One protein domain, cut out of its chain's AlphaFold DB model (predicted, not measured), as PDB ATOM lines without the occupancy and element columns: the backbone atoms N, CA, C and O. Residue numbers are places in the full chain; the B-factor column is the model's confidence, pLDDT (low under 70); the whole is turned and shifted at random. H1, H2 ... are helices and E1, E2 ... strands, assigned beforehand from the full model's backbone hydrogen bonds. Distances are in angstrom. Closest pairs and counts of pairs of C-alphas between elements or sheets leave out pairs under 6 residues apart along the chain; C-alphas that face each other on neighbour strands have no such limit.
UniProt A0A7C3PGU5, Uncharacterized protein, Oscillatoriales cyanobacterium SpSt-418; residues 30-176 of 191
ATOM      1  N   SER A  30      87.960  92.198 117.713       86.31
ATOM      2  CA  SER A  30      88.549  92.897 118.845       86.31
ATOM      3  C   SER A  30      87.666  92.673 120.071       86.31
ATOM      4  O   SER A  30      86.445  92.840 120.020       86.31
ATOM      5  N   ARG A  31      88.284  92.256 121.179       90.94
ATOM      6  CA  ARG A  31      87.584  91.942 122.430       90.94
ATOM      7  C   ARG A  31      87.737  93.074 123.424       90.94
ATOM      8  O   ARG A  31      88.846  93.567 123.646       90.94
ATOM      9  N   TYR A  32      86.630  93.419 124.058       93.06
ATOM     10  CA  TYR A  32      86.540  94.532 124.987       93.06
ATOM     11  C   TYR A  32      85.833  94.116 126.266       93.06
ATOM     12  O   TYR A  32      85.049  93.168 126.294       93.06
ATOM     13  N   VAL A  33      86.085  94.874 127.324       95.12
ATOM     14  CA  VAL A  33      85.308  94.829 128.561       95.12
ATOM     15  C   VAL A  33      84.703  96.200 128.823       95.12
ATOM     16  O   VAL A  33      85.310  97.227 128.510       95.12
ATOM     17  N   ILE A  34      83.520  96.220 129.433       95.56
ATOM     18  CA  ILE A  34      82.940  97.459 129.952       95.56
ATOM     19  C   ILE A  34      83.760  97.883 131.170       95.56
ATOM     20  O   ILE A  34      83.930  97.114 132.120       95.56
ATOM     21  N   VAL A  35      84.274  99.110 131.138       96.25
ATOM     22  CA  VAL A  35      84.991  99.700 132.265       96.25
ATOM     23  C   VAL A  35      83.973 100.091 133.341       96.25
ATOM     24  O   VAL A  35      82.991 100.769 133.027       96.25
ATOM     25  N   PRO A  36      84.173  99.677 134.604       97.25
ATOM     26  CA  PRO A  36      83.280 100.052 135.695       97.25
ATOM     27  C   PRO A  36      83.233 101.571 135.888       97.25
ATOM     28  O   PRO A  36      84.258 102.251 135.761       97.25
ATOM     29  N   ARG A  37      82.056 102.104 136.234       96.69
ATOM     30  CA  ARG A  37      81.838 103.555 136.387       96.69
ATOM     31  C   ARG A  37      82.621 104.155 137.552       96.69
ATOM     32  O   ARG A  37      82.908 105.346 137.556       96.69
ATOM     33  N   GLU A  38      83.004 103.322 138.514       96.81
ATOM     34  CA  GLU A  38      83.865 103.689 139.637       96.81
ATOM     35  C   GLU A  38      85.309 103.946 139.184       96.81
ATOM     36  O   GLU A  38      86.058 104.612 139.893       96.81
ATOM     37  N   VAL A  39      85.704 103.436 138.009       96.88
ATOM     38  CA  VAL A  39      87.039 103.614 137.417       96.88
ATOM     39  C   VAL A  39      87.028 104.739 136.384       96.88
ATOM     40  O   VAL A  39      87.887 105.617 136.433       96.88
ATOM     41  N   VAL A  40      86.076 104.720 135.450       96.44
ATOM     42  CA  VAL A  40      85.880 105.791 134.463       96.44
ATOM     43  C   VAL A  40      84.410 106.163 134.439       96.44
ATOM     44  O   VAL A  40      83.572 105.335 134.085       96.44
ATOM     45  N   LEU A  41      84.106 107.410 134.786       97.25
ATOM     46  CA  LEU A  41      82.739 107.900 134.849       97.25
ATOM     47  C   LEU A  41      82.390 108.675 133.569       97.25
ATOM     48  O   LEU A  41      82.813 109.825 133.430       97.25
ATOM     49  N   PRO A  42      81.626 108.089 132.630       95.94
ATOM     50  CA  PRO A  42      81.034 108.859 131.548       95.94
ATOM     51  C   PRO A  42      79.923 109.761 132.102       95.94
ATOM     52  O   PRO A  42      79.031 109.295 132.813       95.94
ATOM     53  N   VAL A  43      79.969 111.043 131.757       96.62
ATOM     54  CA  VAL A  43      78.988 112.068 132.134       96.62
ATOM     55  C   VAL A  43      78.523 112.767 130.867       96.62
ATOM     56  O   VAL A  43      79.322 113.016 129.974       96.62
ATOM     57  N   ILE A  44      77.239 113.085 130.777       96.19
ATOM     58  CA  ILE A  44      76.680 113.848 129.659       96.19
ATOM     59  C   ILE A  44      76.456 115.275 130.155       96.19
ATOM     60  O   ILE A  44      75.895 115.457 131.236       96.19
ATOM     61  N   ALA A  45      76.928 116.267 129.402       95.12
ATOM     62  CA  ALA A  45      76.633 117.665 129.682       95.12
ATOM     63  C   ALA A  45      75.126 117.913 129.546       95.12
ATOM     64  O   ALA A  45      74.499 117.447 128.594       95.12
ATOM     65  N   ASP A  46      74.545 118.636 130.501       94.25
ATOM     66  CA  ASP A  46      73.153 119.063 130.396       94.25
ATOM     67  C   ASP A  46      73.058 120.228 129.407       94.25
ATOM     68  O   ASP A  46      73.699 121.263 129.594       94.25
ATOM     69  N   GLN A  47      72.306 120.023 128.330       95.25
ATOM     70  CA  GLN A  47      72.180 120.954 127.216       95.25
ATOM     71  C   GLN A  47      70.687 121.127 126.914       95.25
ATOM     72  O   GLN A  47      70.133 120.365 126.107       95.25
ATOM     73  N   PRO A  48      69.999 122.060 127.603       92.25
ATOM     74  CA  PRO A  48      68.589 122.309 127.349       92.25
ATOM     75  C   PRO A  48      68.428 122.692 125.876       92.25
ATOM     76  O   PRO A  48      69.250 123.414 125.323       92.25
ATOM     77  N   ASP A  49      67.407 122.146 125.225       95.69
ATOM     78  CA  ASP A  49      67.124 122.339 123.795       95.69
ATOM     79  C   ASP A  49      68.078 121.637 122.810       95.69
ATOM     80  O   ASP A  49      67.921 121.781 121.593       95.69
ATOM     81  N   CYS A  50      69.013 120.805 123.285       97.50
ATOM     82  CA  CYS A  50      69.841 120.004 122.391       97.50
ATOM     83  C   CYS A  50      68.979 119.024 121.567       97.50
ATOM     84  O   CYS A  50      68.264 118.191 122.140       97.50
ATOM     85  N   PRO A  51      69.056 119.043 120.223       97.56
ATOM     86  CA  PRO A  51      68.249 118.163 119.372       97.56
ATOM     87  C   PRO A  51      68.724 116.702 119.403       97.56
ATOM     88  O   PRO A  51      68.053 115.822 118.863       97.56
ATOM     89  N   LEU A  52      69.873 116.435 120.026       97.69
ATOM     90  CA  LEU A  52      70.482 115.120 120.136       97.69
ATOM     91  C   LEU A  52      70.490 114.646 121.589       97.69
ATOM     92  O   LEU A  52      70.719 115.419 122.516       97.69
ATOM     93  N   LYS A  53      70.280 113.345 121.778       97.38
ATOM     94  CA  LYS A  53      70.332 112.683 123.079       97.38
ATOM     95  C   LYS A  53      71.307 111.523 123.038       97.38
ATOM     96  O   LYS A  53      71.167 110.619 122.218       97.38
ATOM     97  N   PHE A  54      72.250 111.517 123.969       95.81
ATOM     98  CA  PHE A  54      73.107 110.363 124.186       95.81
ATOM     99  C   PHE A  54      72.324 109.218 124.840       95.81
ATOM    100  O   PHE A  54      71.679 109.385 125.878       95.81
ATOM    101  N   GLU A  55      72.431 108.030 124.258       93.88
ATOM    102  CA  GLU A  55      71.903 106.773 124.771       93.88
ATOM    103  C   GLU A  55      73.049 105.773 124.971       93.88
ATOM    104  O   GLU A  55      74.075 105.819 124.296       93.88
ATOM    105  N   LYS A  56      72.900 104.881 125.959       91.69
ATOM    106  CA  LYS A  56      73.848 103.788 126.254       91.69
ATOM    107  C   LYS A  56      75.332 104.202 126.274       91.69
ATOM    108  O   LYS A  56      76.184 103.499 125.739       91.69
ATOM    109  N   VAL A  57      75.652 105.317 126.930       93.06
ATOM    110  CA  VAL A  57      77.043 105.774 127.063       93.06
ATOM    111  C   VAL A  57      77.818 104.865 128.015       93.06
ATOM    112  O   VAL A  57      77.484 104.722 129.197       93.06
ATOM    113  N   LEU A  58      78.873 104.261 127.487       92.75
ATOM    114  CA  LEU A  58      79.779 103.351 128.168       92.75
ATOM    115  C   LEU A  58      81.223 103.718 127.817       92.75
ATOM    116  O   LEU A  58      81.506 104.321 126.782       92.75
ATOM    117  N   TYR A  59      82.150 103.304 128.671       92.75
ATOM    118  CA  TYR A  59      83.570 103.315 128.349       92.75
ATOM    119  C   TYR A  59      84.056 101.872 128.287       92.75
ATOM    120  O   TYR A  59      83.729 101.070 129.165       92.75
ATOM    121  N   VAL A  60      84.807 101.525 127.247       93.62
ATOM    122  CA  VAL A  60      85.331 100.172 127.053       93.62
ATOM    123  C   VAL A  60      86.851 100.175 127.051       93.62
ATOM    124  O   VAL A  60      87.487 101.134 126.615       93.62
ATOM    125  N   ALA A  61      87.436  99.083 127.528       93.94
ATOM    126  CA  ALA A  61      88.868  98.829 127.442       93.94
ATOM    127  C   ALA A  61      89.100  97.607 126.555       93.94
ATOM    128  O   ALA A  61      88.526  96.543 126.804       93.94
ATOM    129  N   GLY A  62      89.920  97.765 125.516       92.25
ATOM    130  CA  GLY A  62      90.360  96.652 124.689       92.25
ATOM    131  C   GLY A  62      91.288  95.730 125.476       92.25
ATOM    132  O   GLY A  62      92.159  96.185 126.214       92.25
ATOM    133  N   ILE A  63      91.109  94.420 125.321       91.25
ATOM    134  CA  ILE A  63      92.027  93.420 125.899       91.25
ATOM    135  C   ILE A  63      93.330  93.381 125.101       91.25
ATOM    136  O   ILE A  63      94.412  93.256 125.668       91.25
ATOM    137  N   ASP A  64      93.189  93.512 123.782       85.25
ATOM    138  CA  ASP A  64      94.263  93.447 122.792       85.25
ATOM    139  C   ASP A  64      94.411  94.788 122.027       85.25
ATOM    140  O   ASP A  64      95.111  94.853 121.021       85.25
ATOM    141  N   ALA A  65      93.716  95.848 122.463       80.62
ATOM    142  CA  ALA A  65      93.592  97.127 121.758       80.62
ATOM    143  C   ALA A  65      93.446  98.311 122.733       80.62
ATOM    144  O   ALA A  65      93.383  98.129 123.948       80.62
ATOM    145  N   GLY A  66      93.376  99.532 122.195       86.62
ATOM    146  CA  GLY A  66      93.042 100.729 122.971       86.62
ATOM    147  C   GLY A  66      91.637 100.677 123.587       86.62
ATOM    148  O   GLY A  66      90.838  99.780 123.317       86.62
ATOM    149  N   GLY A  67      91.341 101.648 124.447       88.12
ATOM    150  CA  GLY A  67      90.008 101.862 125.007       88.12
ATOM    151  C   GLY A  67      89.360 103.113 124.434       88.12
ATOM    152  O   GLY A  67      90.027 103.949 123.824       88.12
ATOM    153  N   GLY A  68      88.063 103.259 124.654       89.50
ATOM    154  CA  GLY A  68      87.339 104.409 124.150       89.50
ATOM    155  C   GLY A  68      85.882 104.428 124.573       89.50
ATOM    156  O   GLY A  68      85.381 103.481 125.187       89.50
ATOM    157  N   PRO A  69      85.191 105.528 124.264       90.38
ATOM    158  CA  PRO A  69      83.778 105.630 124.530       90.38
ATOM    159  C   PRO A  69      82.949 104.897 123.473       90.38
ATOM    160  O   PRO A  69      83.244 104.961 122.273       90.38
ATOM    161  N   VAL A  70      81.880 104.261 123.942       89.19
ATOM    162  CA  VAL A  70      80.808 103.673 123.137       89.19
ATOM    163  C   VAL A  70      79.519 104.374 123.528       89.19
ATOM    164  O   VAL A  70      79.220 104.508 124.712       89.19
ATOM    165  N   TYR A  71      78.776 104.851 122.543       91.12
ATOM    166  CA  TYR A  71      77.520 105.549 122.758       91.12
ATOM    167  C   TYR A  71      76.627 105.383 121.529       91.12
ATOM    168  O   TYR A  71      77.091 105.086 120.425       91.12
ATOM    169  N   GLU A  72      75.342 105.603 121.750       92.38
ATOM    170  CA  GLU A  72      74.320 105.783 120.731       92.38
ATOM    171  C   GLU A  72      73.865 107.246 120.785       92.38
ATOM    172  O   GLU A  72      73.816 107.843 121.864       92.38
ATOM    173  N   ILE A  73      73.549 107.845 119.640       94.25
ATOM    174  CA  ILE A  73      73.005 109.205 119.583       94.25
ATOM    175  C   ILE A  73      71.653 109.169 118.898       94.25
ATOM    176  O   ILE A  73      71.555 108.785 117.739       94.25
ATOM    177  N   ARG A  74      70.611 109.600 119.608       96.62
ATOM    178  CA  ARG A  74      69.259 109.727 119.069       96.62
ATOM    179  C   ARG A  74      68.974 111.166 118.663       96.62
ATOM    180  O   ARG A  74      69.188 112.077 119.463       96.62
ATOM    181  N   ASN A  75      68.398 111.365 117.482       98.00
ATOM    182  CA  ASN A  75      67.735 112.621 117.145       98.00
ATOM    183  C   ASN A  75      66.397 112.704 117.892       98.00
ATOM    184  O   ASN A  75      65.438 112.017 117.550       98.00
ATOM    185  N   GLN A  76      66.339 113.517 118.947       97.94
ATOM    186  CA  GLN A  76      65.114 113.775 119.714       97.94
ATOM    187  C   GLN A  76      64.378 115.041 119.252       97.94
ATOM    188  O   GLN A  76      63.315 115.364 119.783       97.94
ATOM    189  N   GLY A  77      64.952 115.772 118.294       97.06
ATOM    190  CA  GLY A  77      64.341 116.946 117.691       97.06
ATOM    191  C   GLY A  77      63.252 116.593 116.679       97.06
ATOM    192  O   GLY A  77      62.899 115.437 116.456       97.06
ATOM    193  N   THR A  78      62.715 117.625 116.031       97.69
ATOM    194  CA  THR A  78      61.659 117.493 115.012       97.69
ATOM    195  C   THR A  78      62.178 117.623 113.582       97.69
ATOM    196  O   THR A  78      61.399 117.522 112.636       97.69
ATOM    197  N   LYS A  79      63.478 117.882 113.408       97.94
ATOM    198  CA  LYS A  79      64.110 118.139 112.111       97.94
ATOM    199  C   LYS A  79      65.112 117.033 111.771       97.94
ATOM    200  O   LYS A  79      65.823 116.589 112.674       97.94
ATOM    201  N   PRO A  80      65.217 116.618 110.498       97.88
ATOM    202  CA  PRO A  80      66.319 115.773 110.051       97.88
ATOM    203  C   PRO A  80      67.668 116.466 110.261       97.88
ATOM    204  O   PRO A  80      67.789 117.679 110.051       97.88
ATOM    205  N   ILE A  81      68.670 115.694 110.669       97.75
ATOM    206  CA  ILE A  81      70.024 116.180 110.939       97.75
ATOM    207  C   ILE A  81      70.951 115.741 109.809       97.75
ATOM    208  O   ILE A  81      71.060 114.556 109.502       97.75
ATOM    209  N   GLN A  82      71.628 116.717 109.208       96.44
ATOM    210  CA  GLN A  82      72.594 116.495 108.138       96.44
ATOM    211  C   GLN A  82      73.989 116.212 108.699       96.44
ATOM    212  O   GLN A  82      74.716 115.367 108.178       96.44
ATOM    213  N   SER A  83      74.396 116.950 109.729       95.75
ATOM    214  CA  SER A  83      75.697 116.764 110.358       95.75
ATOM    215  C   SER A  83      75.650 117.133 111.833       95.75
ATOM    216  O   SER A  83      74.828 117.943 112.267       95.75
ATOM    217  N   PHE A  84      76.532 116.533 112.623       95.25
ATOM    218  CA  PHE A  84      76.753 116.952 113.998       95.25
ATOM    219  C   PHE A  84      78.197 116.715 114.423       95.25
ATOM    220  O   PHE A  84      78.899 115.875 113.865       95.25
ATOM    221  N   VAL A  85      78.631 117.450 115.442       94.25
ATOM    222  CA  VAL A  85      79.924 117.272 116.105       94.25
ATOM    223  C   VAL A  85      79.681 117.064 117.584       94.25
ATOM    224  O   VAL A  85      78.960 117.837 118.218       94.25
ATOM    225  N   ILE A  86      80.331 116.051 118.140       93.69
ATOM    226  CA  ILE A  86      80.391 115.823 119.574       93.69
ATOM    227  C   ILE A  86      81.822 115.950 120.080       93.69
ATOM    228  O   ILE A  86      82.782 115.643 119.369       93.69
ATOM    229  N   ALA A  87      81.950 116.349 121.337       93.06
ATOM    230  CA  ALA A  87      83.199 116.360 122.073       93.06
ATOM    231  C   ALA A  87      83.139 115.338 123.216       93.06
ATOM    232  O   ALA A  87      82.095 115.164 123.850       93.06
ATOM    233  N   ALA A  88      84.269 114.685 123.493       92.44
ATOM    234  CA  ALA A  88      84.527 114.047 124.776       92.44
ATOM    235  C   ALA A  88      85.764 114.660 125.428       92.44
ATOM    236  O   ALA A  88      86.868 114.570 124.883       92.44
ATOM    237  N   LEU A  89      85.580 115.242 126.610       92.38
ATOM    238  CA  LEU A  89      86.654 115.826 127.407       92.38
ATOM    239  C   LEU A  89      87.013 114.898 128.561       92.38
ATOM    240  O   LEU A  89      86.134 114.375 129.245       92.38
ATOM    241  N   HIS A  90      88.309 114.705 128.785       91.38
ATOM    242  CA  HIS A  90      88.824 113.829 129.829       91.38
ATOM    243  C   HIS A  90      89.371 114.657 130.994       91.38
ATOM    244  O   HIS A  90      90.213 115.533 130.803       91.38
ATOM    245  N   SER A  91      88.966 114.332 132.224       90.19
ATOM    246  CA  SER A  91      89.412 115.055 133.427       90.19
ATOM    247  C   SER A  91      90.909 114.939 133.726       90.19
ATOM    248  O   SER A  91      91.426 115.664 134.568       90.19
ATOM    249  N   VAL A  92      91.599 113.998 133.083       87.81
ATOM    250  CA  VAL A  92      93.054 113.786 133.186       87.81
ATOM    251  C   VAL A  92      93.831 114.483 132.065       87.81
ATOM    252  O   VAL A  92      95.011 114.203 131.865       87.81
ATOM    253  N   GLY A  93      93.164 115.371 131.330       79.00
ATOM    254  CA  GLY A  93      93.697 116.032 130.151       79.00
ATOM    255  C   GLY A  93      93.351 115.289 128.862       79.00
ATOM    256  O   GLY A  93      93.164 114.070 128.834       79.00
ATOM    257  N   GLY A  94      93.277 116.058 127.778       84.19
ATOM    258  CA  GLY A  94      92.909 115.579 126.451       84.19
ATOM    259  C   GLY A  94      91.424 115.756 126.134       84.19
ATOM    260  O   GLY A  94      90.549 115.724 127.001       84.19
ATOM    261  N   ALA A  95      91.150 115.945 124.849       85.94
ATOM    262  CA  ALA A  95      89.812 116.014 124.295       85.94
ATOM    263  C   ALA A  95      89.804 115.309 122.946       85.94
ATOM    264  O   ALA A  95      90.788 115.346 122.206       85.94
ATOM    265  N   ASN A  96      88.679 114.684 122.634       85.69
ATOM    266  CA  ASN A  96      88.424 114.080 121.340       85.69
ATOM    267  C   ASN A  96      87.169 114.708 120.740       85.69
ATOM    268  O   ASN A  96      86.234 115.039 121.468       85.69
ATOM    269  N   ALA A  97      87.152 114.837 119.418       85.94
ATOM    270  CA  ALA A  97      85.973 115.218 118.661       85.94
ATOM    271  C   ALA A  97      85.609 114.086 117.710       85.94
ATOM    272  O   ALA A  97      86.491 113.513 117.069       85.94
ATOM    273  N   TRP A  98      84.317 113.814 117.575       86.00
ATOM    274  CA  TRP A  98      83.803 112.965 116.507       86.00
ATOM    275  C   TRP A  98      82.688 113.703 115.792       86.00
ATOM    276  O   TRP A  98      81.875 114.382 116.419       86.00
ATOM    277  N   GLY A  99      82.687 113.591 114.471       84.06
ATOM    278  CA  GLY A  99      81.676 114.187 113.621       84.06
ATOM    279  C   GLY A  99      80.907 113.105 112.888       84.06
ATOM    280  O   GLY A  99      81.487 112.113 112.457       84.06
ATOM    281  N   PHE A 100      79.618 113.337 112.726       86.06
ATOM    282  CA  PHE A 100      78.788 112.663 111.746       86.06
ATOM    283  C   PHE A 100      78.486 113.655 110.630       86.06
ATOM    284  O   PHE A 100      78.179 114.823 110.893       86.06
ATOM    285  N   ARG A 101      78.556 113.199 109.382       88.31
ATOM    286  CA  ARG A 101      78.155 113.988 108.224       88.31
ATOM    287  C   ARG A 101      77.524 113.064 107.200       88.31
ATOM    288  O   ARG A 101      78.209 112.212 106.649       88.31
ATOM    289  N   ALA A 102      76.247 113.286 106.926       83.50
ATOM    290  CA  ALA A 102      75.543 112.603 105.860       83.50
ATOM    291  C   ALA A 102      76.168 112.939 104.496       83.50
ATOM    292  O   ALA A 102      76.375 114.116 104.170       83.50
ATOM    293  N   GLU A 103      76.457 111.914 103.695       85.12
ATOM    294  CA  GLU A 103      76.958 112.082 102.326       85.12
ATOM    295  C   GLU A 103      75.809 112.334 101.344       85.12
ATOM    296  O   GLU A 103      75.941 113.122 100.401       85.12
ATOM    297  N   THR A 104      74.662 111.703 101.593       85.50
ATOM    298  CA  THR A 104      73.446 111.815 100.790       85.50
ATOM    299  C   THR A 104      72.223 112.142 101.652       85.50
ATOM    300  O   THR A 104      72.263 112.095 102.878       85.50
ATOM    301  N   LEU A 105      71.100 112.477 101.003       81.25
ATOM    302  CA  LEU A 105      69.826 112.748 101.688       81.25
ATOM    303  C   LEU A 105      69.279 111.525 102.441       81.25
ATOM    304  O   LEU A 105      68.541 111.687 103.407       81.25
ATOM    305  N   ASN A 106      69.622 110.316 101.989       87.56
ATOM    306  CA  ASN A 106      69.186 109.072 102.627       87.56
ATOM    307  C   ASN A 106      69.995 108.754 103.890       87.56
ATOM    308  O   ASN A 106      69.566 107.914 104.670       87.56
ATOM    309  N   ASP A 107      71.130 109.430 104.081       89.38
ATOM    310  CA  ASP A 107      71.994 109.268 105.250       89.38
ATOM    311  C   ASP A 107      71.677 110.314 106.325       89.38
ATOM    312  O   ASP A 107      72.430 110.472 107.275       89.38
ATOM    313  N   TRP A 108      70.610 111.103 106.172       94.44
ATOM    314  CA  TRP A 108      70.194 112.041 107.210       94.44
ATOM    315  C   TRP A 108      69.683 111.292 108.432       94.44
ATOM    316  O   TRP A 108      68.886 110.368 108.308       94.44
ATOM    317  N   LEU A 109      70.071 111.757 109.619       95.25
ATOM    318  CA  LEU A 109      69.549 111.206 110.861       95.25
ATOM    319  C   LEU A 109      68.146 111.775 111.107       95.25
ATOM    320  O   LEU A 109      67.987 112.945 111.490       95.25
ATOM    321  N   MET A 110      67.117 110.967 110.867       97.31
ATOM    322  CA  MET A 110      65.725 111.408 110.938       97.31
ATOM    323  C   MET A 110      65.243 111.542 112.392       97.31
ATOM    324  O   MET A 110      65.811 110.937 113.303       97.31
ATOM    325  N   PRO A 111      64.181 112.326 112.655       98.19
ATOM    326  CA  PRO A 111      63.577 112.402 113.984       98.19
ATOM    327  C   PRO A 111      63.232 111.022 114.560       98.19
ATOM    328  O   PRO A 111      62.537 110.225 113.931       98.19
ATOM    329  N   GLY A 112      63.695 110.754 115.779       97.25
ATOM    330  CA  GLY A 112      63.500 109.495 116.498       97.25
ATOM    331  C   GLY A 112      64.527 108.404 116.184       97.25
ATOM    332  O   GLY A 112      64.622 107.453 116.969       97.25
ATOM    333  N   GLU A 113      65.298 108.543 115.103       95.94
ATOM    334  CA  GLU A 113      66.352 107.600 114.737       95.94
ATOM    335  C   GLU A 113      67.575 107.734 115.639       95.94
ATOM    336  O   GLU A 113      67.832 108.776 116.252       95.94
ATOM    337  N   THR A 114      68.323 106.638 115.706       93.31
ATOM    338  CA  THR A 114      69.530 106.512 116.508       93.31
ATOM    339  C   THR A 114      70.690 106.145 115.598       93.31
ATOM    340  O   THR A 114      70.641 105.112 114.936       93.31
ATOM    341  N   GLU A 115      71.744 106.950 115.639       85.88
ATOM    342  CA  GLU A 115      73.020 106.653 115.006       85.88
ATOM    343  C   GLU A 115      73.934 105.962 116.033       85.88
ATOM    344  O   GLU A 115      74.239 106.545 117.088       85.88
ATOM    345  N   PRO A 116      74.362 104.711 115.796       76.88
ATOM    346  CA  PRO A 116      75.454 104.128 116.561       76.88
ATOM    347  C   PRO A 116      76.756 104.854 116.202       76.88
ATOM    348  O   PRO A 116      76.917 105.320 115.082       76.88
ATOM    349  N   LYS A 117      77.725 104.931 117.123       71.31
ATOM    350  CA  LYS A 117      79.057 105.468 116.789       71.31
ATOM    351  C   LYS A 117      79.608 104.764 115.515       71.31
ATOM    352  O   LYS A 117      79.836 103.551 115.596       71.31
ATOM    353  N   PRO A 118      79.852 105.480 114.392       53.31
ATOM    354  CA  PRO A 118      79.923 104.873 113.052       53.31
ATOM    355  C   PRO A 118      81.043 103.847 112.814       53.31
ATOM    356  O   PRO A 118      80.865 102.917 112.034       53.31
ATOM    357  N   ASP A 119      82.179 103.947 113.516       53.84
ATOM    358  CA  ASP A 119      83.416 103.346 112.983       53.84
ATOM    359  C   ASP A 119      84.017 102.170 113.773       53.84
ATOM    360  O   ASP A 119      84.996 101.578 113.323       53.84
ATOM    361  N   GLU A 120      83.479 101.779 114.937       53.69
ATOM    362  CA  GLU A 120      84.193 100.816 115.812       53.69
ATOM    363  C   GLU A 120      83.386  99.603 116.288       53.69
ATOM    364  O   GLU A 120      83.978  98.662 116.817       53.69
ATOM    365  N   VAL A 121      82.063  99.571 116.095       53.16
ATOM    366  CA  VAL A 121      81.200  98.545 116.713       53.16
ATOM    367  C   VAL A 121      80.987  97.245 115.908       53.16
ATOM    368  O   VAL A 121      80.755  96.212 116.545       53.16
ATOM    369  N   PRO A 122      81.083  97.164 114.560       51.88
ATOM    370  CA  PRO A 122      80.578  95.975 113.861       51.88
ATOM    371  C   PRO A 122      81.398  94.690 114.090       51.88
ATOM    372  O   PRO A 122      80.968  93.611 113.683       51.88
ATOM    373  N   GLN A 123      82.546  94.755 114.780       62.22
ATOM    374  CA  GLN A 123      83.354  93.575 115.123       62.22
ATOM    375  C   GLN A 123      83.819  93.526 116.585       62.22
ATOM    376  O   GLN A 123      84.819  92.879 116.905       62.22
ATOM    377  N   THR A 124      83.098  94.194 117.482       72.75
ATOM    378  CA  THR A 124      83.412  94.217 118.913       72.75
ATOM    379  C   THR A 124      82.737  93.048 119.627       72.75
ATOM    380  O   THR A 124      81.514  92.921 119.616       72.75
ATOM    381  N   GLU A 125      83.515  92.205 120.300       87.44
ATOM    382  CA  GLU A 125      82.975  91.258 121.279       87.44
ATOM    383  C   GLU A 125      83.149  91.848 122.684       87.44
ATOM    384  O   GLU A 125      84.274  91.985 123.173       87.44
ATOM    385  N   ILE A 126      82.041  92.220 123.332       89.62
ATOM    386  CA  ILE A 126      82.055  92.641 124.737       89.62
ATOM    387  C   ILE A 126      81.971  91.390 125.606       89.62
ATOM    388  O   ILE A 126      80.934  90.728 125.649       89.62
ATOM    389  N   ILE A 127      83.053  91.085 126.319       94.12
ATOM    390  CA  ILE A 127      83.103  89.954 127.244       94.12
ATOM    391  C   ILE A 127      82.973  90.424 128.702       94.12
ATOM    392  O   ILE A 127      83.296  91.576 129.018       94.12
ATOM    393  N   PRO A 128      82.516  89.557 129.623       96.50
ATOM    394  CA  PRO A 128      82.417  89.903 131.038       96.50
ATOM    395  C   PRO A 128      83.771  90.280 131.654       96.50
ATOM    396  O   PRO A 128      84.791  89.631 131.411       96.50
ATOM    397  N   LEU A 129      83.770  91.304 132.512       96.62
ATOM    398  CA  LEU A 129      84.948  91.704 133.275       96.62
ATOM    399  C   LEU A 129      85.221  90.695 134.401       96.62
ATOM    400  O   LEU A 129      84.570  90.725 135.442       96.62
ATOM    401  N   THR A 130      86.200  89.817 134.193       97.38
ATOM    402  CA  THR A 130      86.700  88.894 135.227       97.38
ATOM    403  C   THR A 130      87.749  89.568 136.112       97.38
ATOM    404  O   THR A 130      88.377  90.540 135.690       97.38
ATOM    405  N   ASP A 131      88.009  89.031 137.308       97.50
ATOM    406  CA  ASP A 131      89.043  89.566 138.215       97.50
ATOM    407  C   ASP A 131      90.432  89.588 137.565       97.50
ATOM    408  O   ASP A 131      91.160  90.574 137.670       97.50
ATOM    409  N   LYS A 132      90.754  88.547 136.786       97.31
ATOM    410  CA  LYS A 132      91.990  88.481 136.000       97.31
ATOM    411  C   LYS A 132      92.083  89.622 134.983       97.31
ATOM    412  O   LYS A 132      93.130  90.252 134.867       97.31
ATOM    413  N   LEU A 133      91.003  89.898 134.245       97.12
ATOM    414  CA  LEU A 133      90.973  91.000 133.273       97.12
ATOM    415  C   LEU A 133      91.022  92.360 133.967       97.12
ATOM    416  O   LEU A 133      91.690  93.270 133.483       97.12
ATOM    417  N   ARG A 134      90.361  92.493 135.118       97.00
ATOM    418  CA  ARG A 134      90.391  93.702 135.939       97.00
ATOM    419  C   ARG A 134      91.810  94.023 136.402       97.00
ATOM    420  O   ARG A 134      92.231  95.170 136.286       97.00
ATOM    421  N   GLU A 135      92.559  93.026 136.866       96.75
ATOM    422  CA  GLU A 135      93.964  93.188 137.244       96.75
ATOM    423  C   GLU A 135      94.852  93.491 136.029       96.75
ATOM    424  O   GLU A 135      95.588  94.478 136.043       96.75
ATOM    425  N   GLN A 136      94.720  92.714 134.947       96.06
ATOM    426  CA  GLN A 136      95.488  92.891 133.709       96.06
ATOM    427  C   GLN A 136      95.328  94.301 133.123       96.06
ATOM    428  O   GLN A 136      96.310  94.939 132.746       96.06
ATOM    429  N   LEU A 137      94.094  94.804 133.071       95.81
ATOM    430  CA  LEU A 137      93.759  96.131 132.548       95.81
ATOM    431  C   LEU A 137      93.930  97.240 133.599       95.81
ATOM    432  O   LEU A 137      93.616  98.404 133.344       95.81
ATOM    433  N   LYS A 138      94.430  96.893 134.793       96.12
ATOM    434  CA  LYS A 138      94.627  97.800 135.929       96.12
ATOM    435  C   LYS A 138      93.350  98.556 136.303       96.12
ATOM    436  O   LYS A 138      93.429  99.701 136.725       96.12
ATOM    437  N   LEU A 139      92.175  97.952 136.162       95.81
ATOM    438  CA  LEU A 139      90.871  98.549 136.492       95.81
ATOM    439  C   LEU A 139      90.525  98.423 137.991       95.81
ATOM    440  O   LEU A 139      89.368  98.548 138.380       95.81
ATOM    441  N   ASN A 140      91.522  98.139 138.829       94.12
ATOM    442  CA  ASN A 140      91.424  98.173 140.283       94.12
ATOM    443  C   ASN A 140      91.843  99.553 140.810       94.12
ATOM    444  O   ASN A 140      92.739 100.183 140.246       94.12
ATOM    445  N   GLY A 141      91.256  99.968 141.934       92.38
ATOM    446  CA  GLY A 141      91.665 101.166 142.669       92.38
ATOM    447  C   GLY A 141      90.709 102.354 142.517       92.38
ATOM    448  O   GLY A 141      89.534 102.149 142.209       92.38
ATOM    449  N   PRO A 142      91.186 103.583 142.796       94.62
ATOM    450  CA  PRO A 142      90.352 104.778 142.751       94.62
ATOM    451  C   PRO A 142      89.932 105.130 141.318       94.62
ATOM    452  O   PRO A 142      90.531 104.667 140.342       94.62
ATOM    453  N   MET A 143      88.924 106.000 141.213       96.56
ATOM    454  CA  MET A 143      88.501 106.584 139.943       96.56
ATOM    455  C   MET A 143      89.683 107.237 139.231       96.56
ATOM    456  O   MET A 143      90.470 107.968 139.832       96.56
ATOM    457  N   LYS A 144      89.794 106.961 137.935       94.69
ATOM    458  CA  LYS A 144      90.887 107.426 137.086       94.69
ATOM    459  C   LYS A 144      90.499 108.607 136.224       94.69
ATOM    460  O   LYS A 144      91.351 109.444 135.968       94.69
ATOM    461  N   ALA A 145      89.263 108.655 135.736       94.69
ATOM    462  CA  ALA A 145      88.830 109.727 134.851       94.69
ATOM    463  C   ALA A 145      87.319 109.950 134.906       94.69
ATOM    464  O   ALA A 145      86.539 109.008 135.051       94.69
ATOM    465  N   ILE A 146      86.929 111.200 134.695       95.12
ATOM    466  CA  ILE A 146      85.593 111.592 134.259       95.12
ATOM    467  C   ILE A 146      85.702 111.910 132.767       95.12
ATOM    468  O   ILE A 146      86.643 112.589 132.347       95.12
ATOM    469  N   VAL A 147      84.770 111.393 131.969       94.69
ATOM    470  CA  VAL A 147      84.691 111.663 130.528       94.69
ATOM    471  C   VAL A 147      83.379 112.376 130.256       94.69
ATOM    472  O   VAL A 147      82.317 111.779 130.417       94.69
ATOM    473  N   ILE A 148      83.449 113.646 129.877       95.81
ATOM    474  CA  ILE A 148      82.277 114.491 129.646       95.81
ATOM    475  C   ILE A 148      81.951 114.479 128.160       95.81
ATOM    476  O   ILE A 148      82.782 114.893 127.359       95.81
ATOM    477  N   PHE A 149      80.747 114.038 127.812       95.75
ATOM    478  CA  PHE A 149      80.203 114.046 126.460       95.75
ATOM    479  C   PHE A 149      79.318 115.259 126.252       95.75
ATOM    480  O   PHE A 149      78.491 115.582 127.106       95.75
ATOM    481  N   MET A 150      79.468 115.888 125.097       96.12
ATOM    482  CA  MET A 150      78.726 117.086 124.748       96.12
ATOM    483  C   MET A 150      78.492 117.140 123.242       96.12
ATOM    484  O   MET A 150      79.368 116.776 122.457       96.12
ATOM    485  N   VAL A 151      77.322 117.621 122.836       96.69
ATOM    486  CA  VAL A 151      77.042 117.987 121.448       96.69
ATOM    487  C   VAL A 151      77.541 119.407 121.233       96.69
ATOM    488  O   VAL A 151      77.061 120.341 121.863       96.69
ATOM    489  N   VAL A 152      78.518 119.583 120.355       95.88
ATOM    490  CA  VAL A 152      79.100 120.903 120.083       95.88
ATOM    491  C   VAL A 152      78.258 121.649 119.059       95.88
ATOM    492  O   VAL A 152      77.999 122.839 119.214       95.88
ATOM    493  N   ARG A 153      77.836 120.951 118.002       96.69
ATOM    494  CA  ARG A 153      77.144 121.560 116.867       96.69
ATOM    495  C   ARG A 153      76.247 120.556 116.167       96.69
ATOM    496  O   ARG A 153      76.625 119.395 116.029       96.69
ATOM    497  N   VAL A 154      75.103 121.022 115.678       97.25
ATOM    498  CA  VAL A 154      74.178 120.263 114.832       97.25
ATOM    499  C   VAL A 154      73.742 121.144 113.670       97.25
ATOM    500  O   VAL A 154      73.298 122.271 113.881       97.25
ATOM    501  N   GLU A 155      73.866 120.629 112.452       97.69
ATOM    502  CA  GLU A 155      73.347 121.242 111.232       97.69
ATOM    503  C   GLU A 155      72.140 120.438 110.749       97.69
ATOM    504  O   GLU A 155      72.218 119.225 110.514       97.69
ATOM    505  N   PHE A 156      71.005 121.117 110.630       97.88
ATOM    506  CA  PHE A 156      69.760 120.515 110.182       97.88
ATOM    507  C   PHE A 156      69.649 120.546 108.658       97.88
ATOM    508  O   PHE A 156      70.226 121.394 107.984       97.88
ATOM    509  N   ALA A 157      68.813 119.662 108.122       96.38
ATOM    510  CA  ALA A 157      68.486 119.595 106.700       96.38
ATOM    511  C   ALA A 157      67.956 120.909 106.089       96.38
ATOM    512  O   ALA A 157      68.078 121.125 104.886       96.38
ATOM    513  N   ASP A 158      67.344 121.776 106.900       96.50
ATOM    514  CA  ASP A 158      66.831 123.082 106.469       96.50
ATOM    515  C   ASP A 158      67.881 124.208 106.535       96.50
ATOM    516  O   ASP A 158      67.557 125.368 106.274       96.50
ATOM    517  N   GLY A 159      69.129 123.882 106.892       96.00
ATOM    518  CA  GLY A 159      70.242 124.822 107.034       96.00
ATOM    519  C   GLY A 159      70.277 125.575 108.366       96.00
ATOM    520  O   GLY A 159      71.197 126.360 108.595       96.00
ATOM    521  N   SER A 160      69.305 125.361 109.263       97.94
ATOM    522  CA  SER A 160      69.400 125.894 110.625       97.94
ATOM    523  C   SER A 160      70.483 125.167 111.429       97.94
ATOM    524  O   SER A 160      70.846 124.027 111.130       97.94
ATOM    525  N   ILE A 161      71.025 125.841 112.447       97.75
ATOM    526  CA  ILE A 161      72.146 125.339 113.247       97.75
ATOM    527  C   ILE A 161      71.826 125.485 114.732       97.75
ATOM    528  O   ILE A 161      71.389 126.545 115.179       97.75
ATOM    529  N   TYR A 162      72.104 124.427 115.486       97.38
ATOM    530  CA  TYR A 162      72.281 124.469 116.934       97.38
ATOM    531  C   TYR A 162      73.786 124.433 117.244       97.38
ATOM    532  O   TYR A 162      74.528 123.677 116.609       97.38
ATOM    533  N   SER A 163      74.252 125.250 118.190       96.56
ATOM    534  CA  SER A 163      75.663 125.314 118.583       96.56
ATOM    535  C   SER A 163      75.805 125.682 120.055       96.56
ATOM    536  O   SER A 163      75.207 126.659 120.495       96.56
ATOM    537  N   ASP A 164      76.646 124.932 120.766       95.19
ATOM    538  CA  ASP A 164      77.077 125.210 122.140       95.19
ATOM    539  C   ASP A 164      78.610 125.371 122.211       95.19
ATOM    540  O   ASP A 164      79.290 124.927 123.139       95.19
ATOM    541  N   GLU A 165      79.196 126.025 121.207       92.56
ATOM    542  CA  GLU A 165      80.641 126.286 121.143       92.56
ATOM    543  C   GLU A 165      81.177 127.039 122.377       92.56
ATOM    544  O   GLU A 165      82.292 126.764 122.832       92.56
ATOM    545  N   GLU A 166      80.384 127.941 122.968       91.31
ATOM    546  CA  GLU A 166      80.765 128.676 124.182       91.31
ATOM    547  C   GLU A 166      80.925 127.754 125.394       91.31
ATOM    548  O   GLU A 166      81.921 127.847 126.118       91.31
ATOM    549  N   VAL A 167      79.987 126.821 125.589       91.00
ATOM    550  CA  VAL A 167      80.048 125.835 126.676       91.00
ATOM    551  C   VAL A 167      81.214 124.876 126.448       91.00
ATOM    552  O   VAL A 167      81.963 124.595 127.384       91.00
ATOM    553  N   ASN A 168      81.452 124.448 125.203       90.94
ATOM    554  CA  ASN A 168      82.611 123.622 124.871       90.94
ATOM    555  C   ASN A 168      83.927 124.346 125.214       90.94
ATOM    556  O   ASN A 168      84.799 123.785 125.878       90.94
ATOM    557  N   LYS A 169      84.056 125.625 124.842       89.81
ATOM    558  CA  LYS A 169      85.228 126.449 125.181       89.81
ATOM    559  C   LYS A 169      85.405 126.606 126.694       89.81
ATOM    560  O   LYS A 169      86.533 126.529 127.180       89.81
ATOM    561  N   ALA A 170      84.314 126.801 127.436       90.19
ATOM    562  CA  ALA A 170      84.346 126.897 128.892       90.19
ATOM    563  C   ALA A 170      84.806 125.581 129.546       90.19
ATOM    564  O   ALA A 170      85.640 125.609 130.451       90.19
ATOM    565  N   LEU A 171      84.335 124.429 129.055       86.88
ATOM    566  CA  LEU A 171      84.785 123.113 129.519       86.88
ATOM    567  C   LEU A 171      86.270 122.884 129.221       86.88
ATOM    568  O   LEU A 171      87.010 122.446 130.097       86.88
ATOM    569  N   HIS A 172      86.728 123.233 128.022       87.88
ATOM    570  CA  HIS A 172      88.143 123.160 127.664       87.88
ATOM    571  C   HIS A 172      89.028 123.993 128.601       87.88
ATOM    572  O   HIS A 172      90.043 123.498 129.090       87.88
ATOM    573  N   ALA A 173      88.606 125.221 128.919       87.44
ATOM    574  CA  ALA A 173      89.309 126.078 129.869       87.44
ATOM    575  C   ALA A 173      89.328 125.492 131.293       87.44
ATOM    576  O   ALA A 173      90.341 125.593 131.978       87.44
ATOM    577  N   LEU A 174      88.238 124.849 131.730       86.12
ATOM    578  CA  LEU A 174      88.148 124.220 133.051       86.12
ATOM    579  C   LEU A 174      89.155 123.072 133.229       86.12
ATOM    580  O   LEU A 174      89.692 122.899 134.320       86.12
ATOM    581  N   PHE A 175      89.404 122.297 132.172       84.75
ATOM    582  CA  PHE A 175      90.317 121.149 132.208       84.75
ATOM    583  C   PHE A 175      91.730 121.461 131.700       84.75
ATOM    584  O   PHE A 175      92.530 120.536 131.573       84.75
ATOM    585  N   ASP A 176      92.034 122.732 131.411       84.81
ATOM    586  CA  ASP A 176      93.297 123.166 130.797       84.81
ATOM    587  C   ASP A 176      93.640 122.354 129.529       84.81
ATOM    588  O   ASP A 176      94.777 121.953 129.273       84.81
TER     589      ASP A 176
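Overview. This is residues 30 to 176 of the 191 residues of an uncharacterized protein of Oscillatoriales cyanobacterium SpSt-418 (UniProt A0A7C3PGU5). Two strongly twisted sheets of five strands each lie face to face as a sandwich, their strands crossed at 43 degrees. Helix H2 covers the face of the branched sheet E2 E5 E6 E9 E10 that is turned away from the other sheet, E7 E4 E3 E1 E8, which is curled like part of a barrel; the short helix H1 sits at one far end of the whole, beyond E1 and E8. The printed part has 147 residues with ten named strands and two named helices, in the order E1 E2 E3 E4 E5 E6 E7 E8 H1 E9 E10 H2, and its class is mostly strand. Both sheets are mixed; the curled one runs E7 E4 E3 E1 E8, while the other has no single order. The whole is compact, with a radius of gyration of the C-alphas of 16.5 A, and spans 52 by 35 by 20 A.

Along the chain. Start in the branched sheet at C-alpha 145, (88.830, 109.727, 134.851); from there E9, residues 145 to 156, runs 33.0 A to C-alpha 156 at (69.760, 120.515, 110.182). E5, residues 81 to 90, is 26.8 A long, and E6, residues 95 to 101, 20.0 A. E2 is residues 40 to 44 and E10 residues 161 to 163. In the curled sheet look for E3, residues 52 to 62, 27.5 A long, which bends by 55 degrees at residue 55, and E4, residues 67 to 75, 26.0 A. Its other strands are E1, residues 30 to 34, beginning at C-alpha 30, (88.549, 92.897, 118.845), E7, residues 114 to 116, and E8, residues 124 to 126. H1 is residues 131 to 136; H2, residues 165 to 174, is 14.2 A long and ends at C-alpha 174, (88.148, 124.220, 133.051).

Arrangement. Begin at E9, which has three neighbours. On one side of it lie E2, parallel, with N 43 and O 147 2.8 A apart, and E10, antiparallel, with N 154 and O 162 2.9 A apart; E9 and E10 are a hairpin. On the other side lies E5, antiparallel, where N 87 and O 150 are 2.8 A apart. E5 and E6 form a hairpin, with N 88 and O 96 2.8 A apart. H2 is on this sheet at a height over the sheet of 9.5 A; it lies over E5 and only just over E9, on which 3 of its C-alphas fall. It runs along the strands, at 5 degrees to E5 on the local plane, and the closest C-alphas of H2 and E9 are those of Glu 165 and Val 152, 5.7 A apart. Now cross to the curled sheet: the closest C-alphas of E2 and E3 are those of Pro 42 and Leu 58, 6.6 A apart. E3 and E4 are a hairpin, with N 55 and O 72 2.8 A apart. Edge strand E7 is antiparallel to E4, with N 115 and O 73 2.8 A apart. E1 is antiparallel to E3, with N 61 and O 33 3.0 A apart, and parallel to edge strand E8, with N 32 and O 125 2.9 A apart. H1 is not on either sheet and is only just apart from E1, 8.3 A at the closest. In H1 and H2 every O i to N i+4 pair is within hydrogen-bond range.

Size, cuts and confidence. The two C-alphas farthest apart are those of Lys 132 and Asp 158, at 52.0 A. The printed part, residues 30 to 176, has no cut. The one long link is E6 to E7, residues 102 to 113. The mean pLDDT of the printed part is 91.1; look for values under 70 at residues 118 to 123, in the link from E7 to E8.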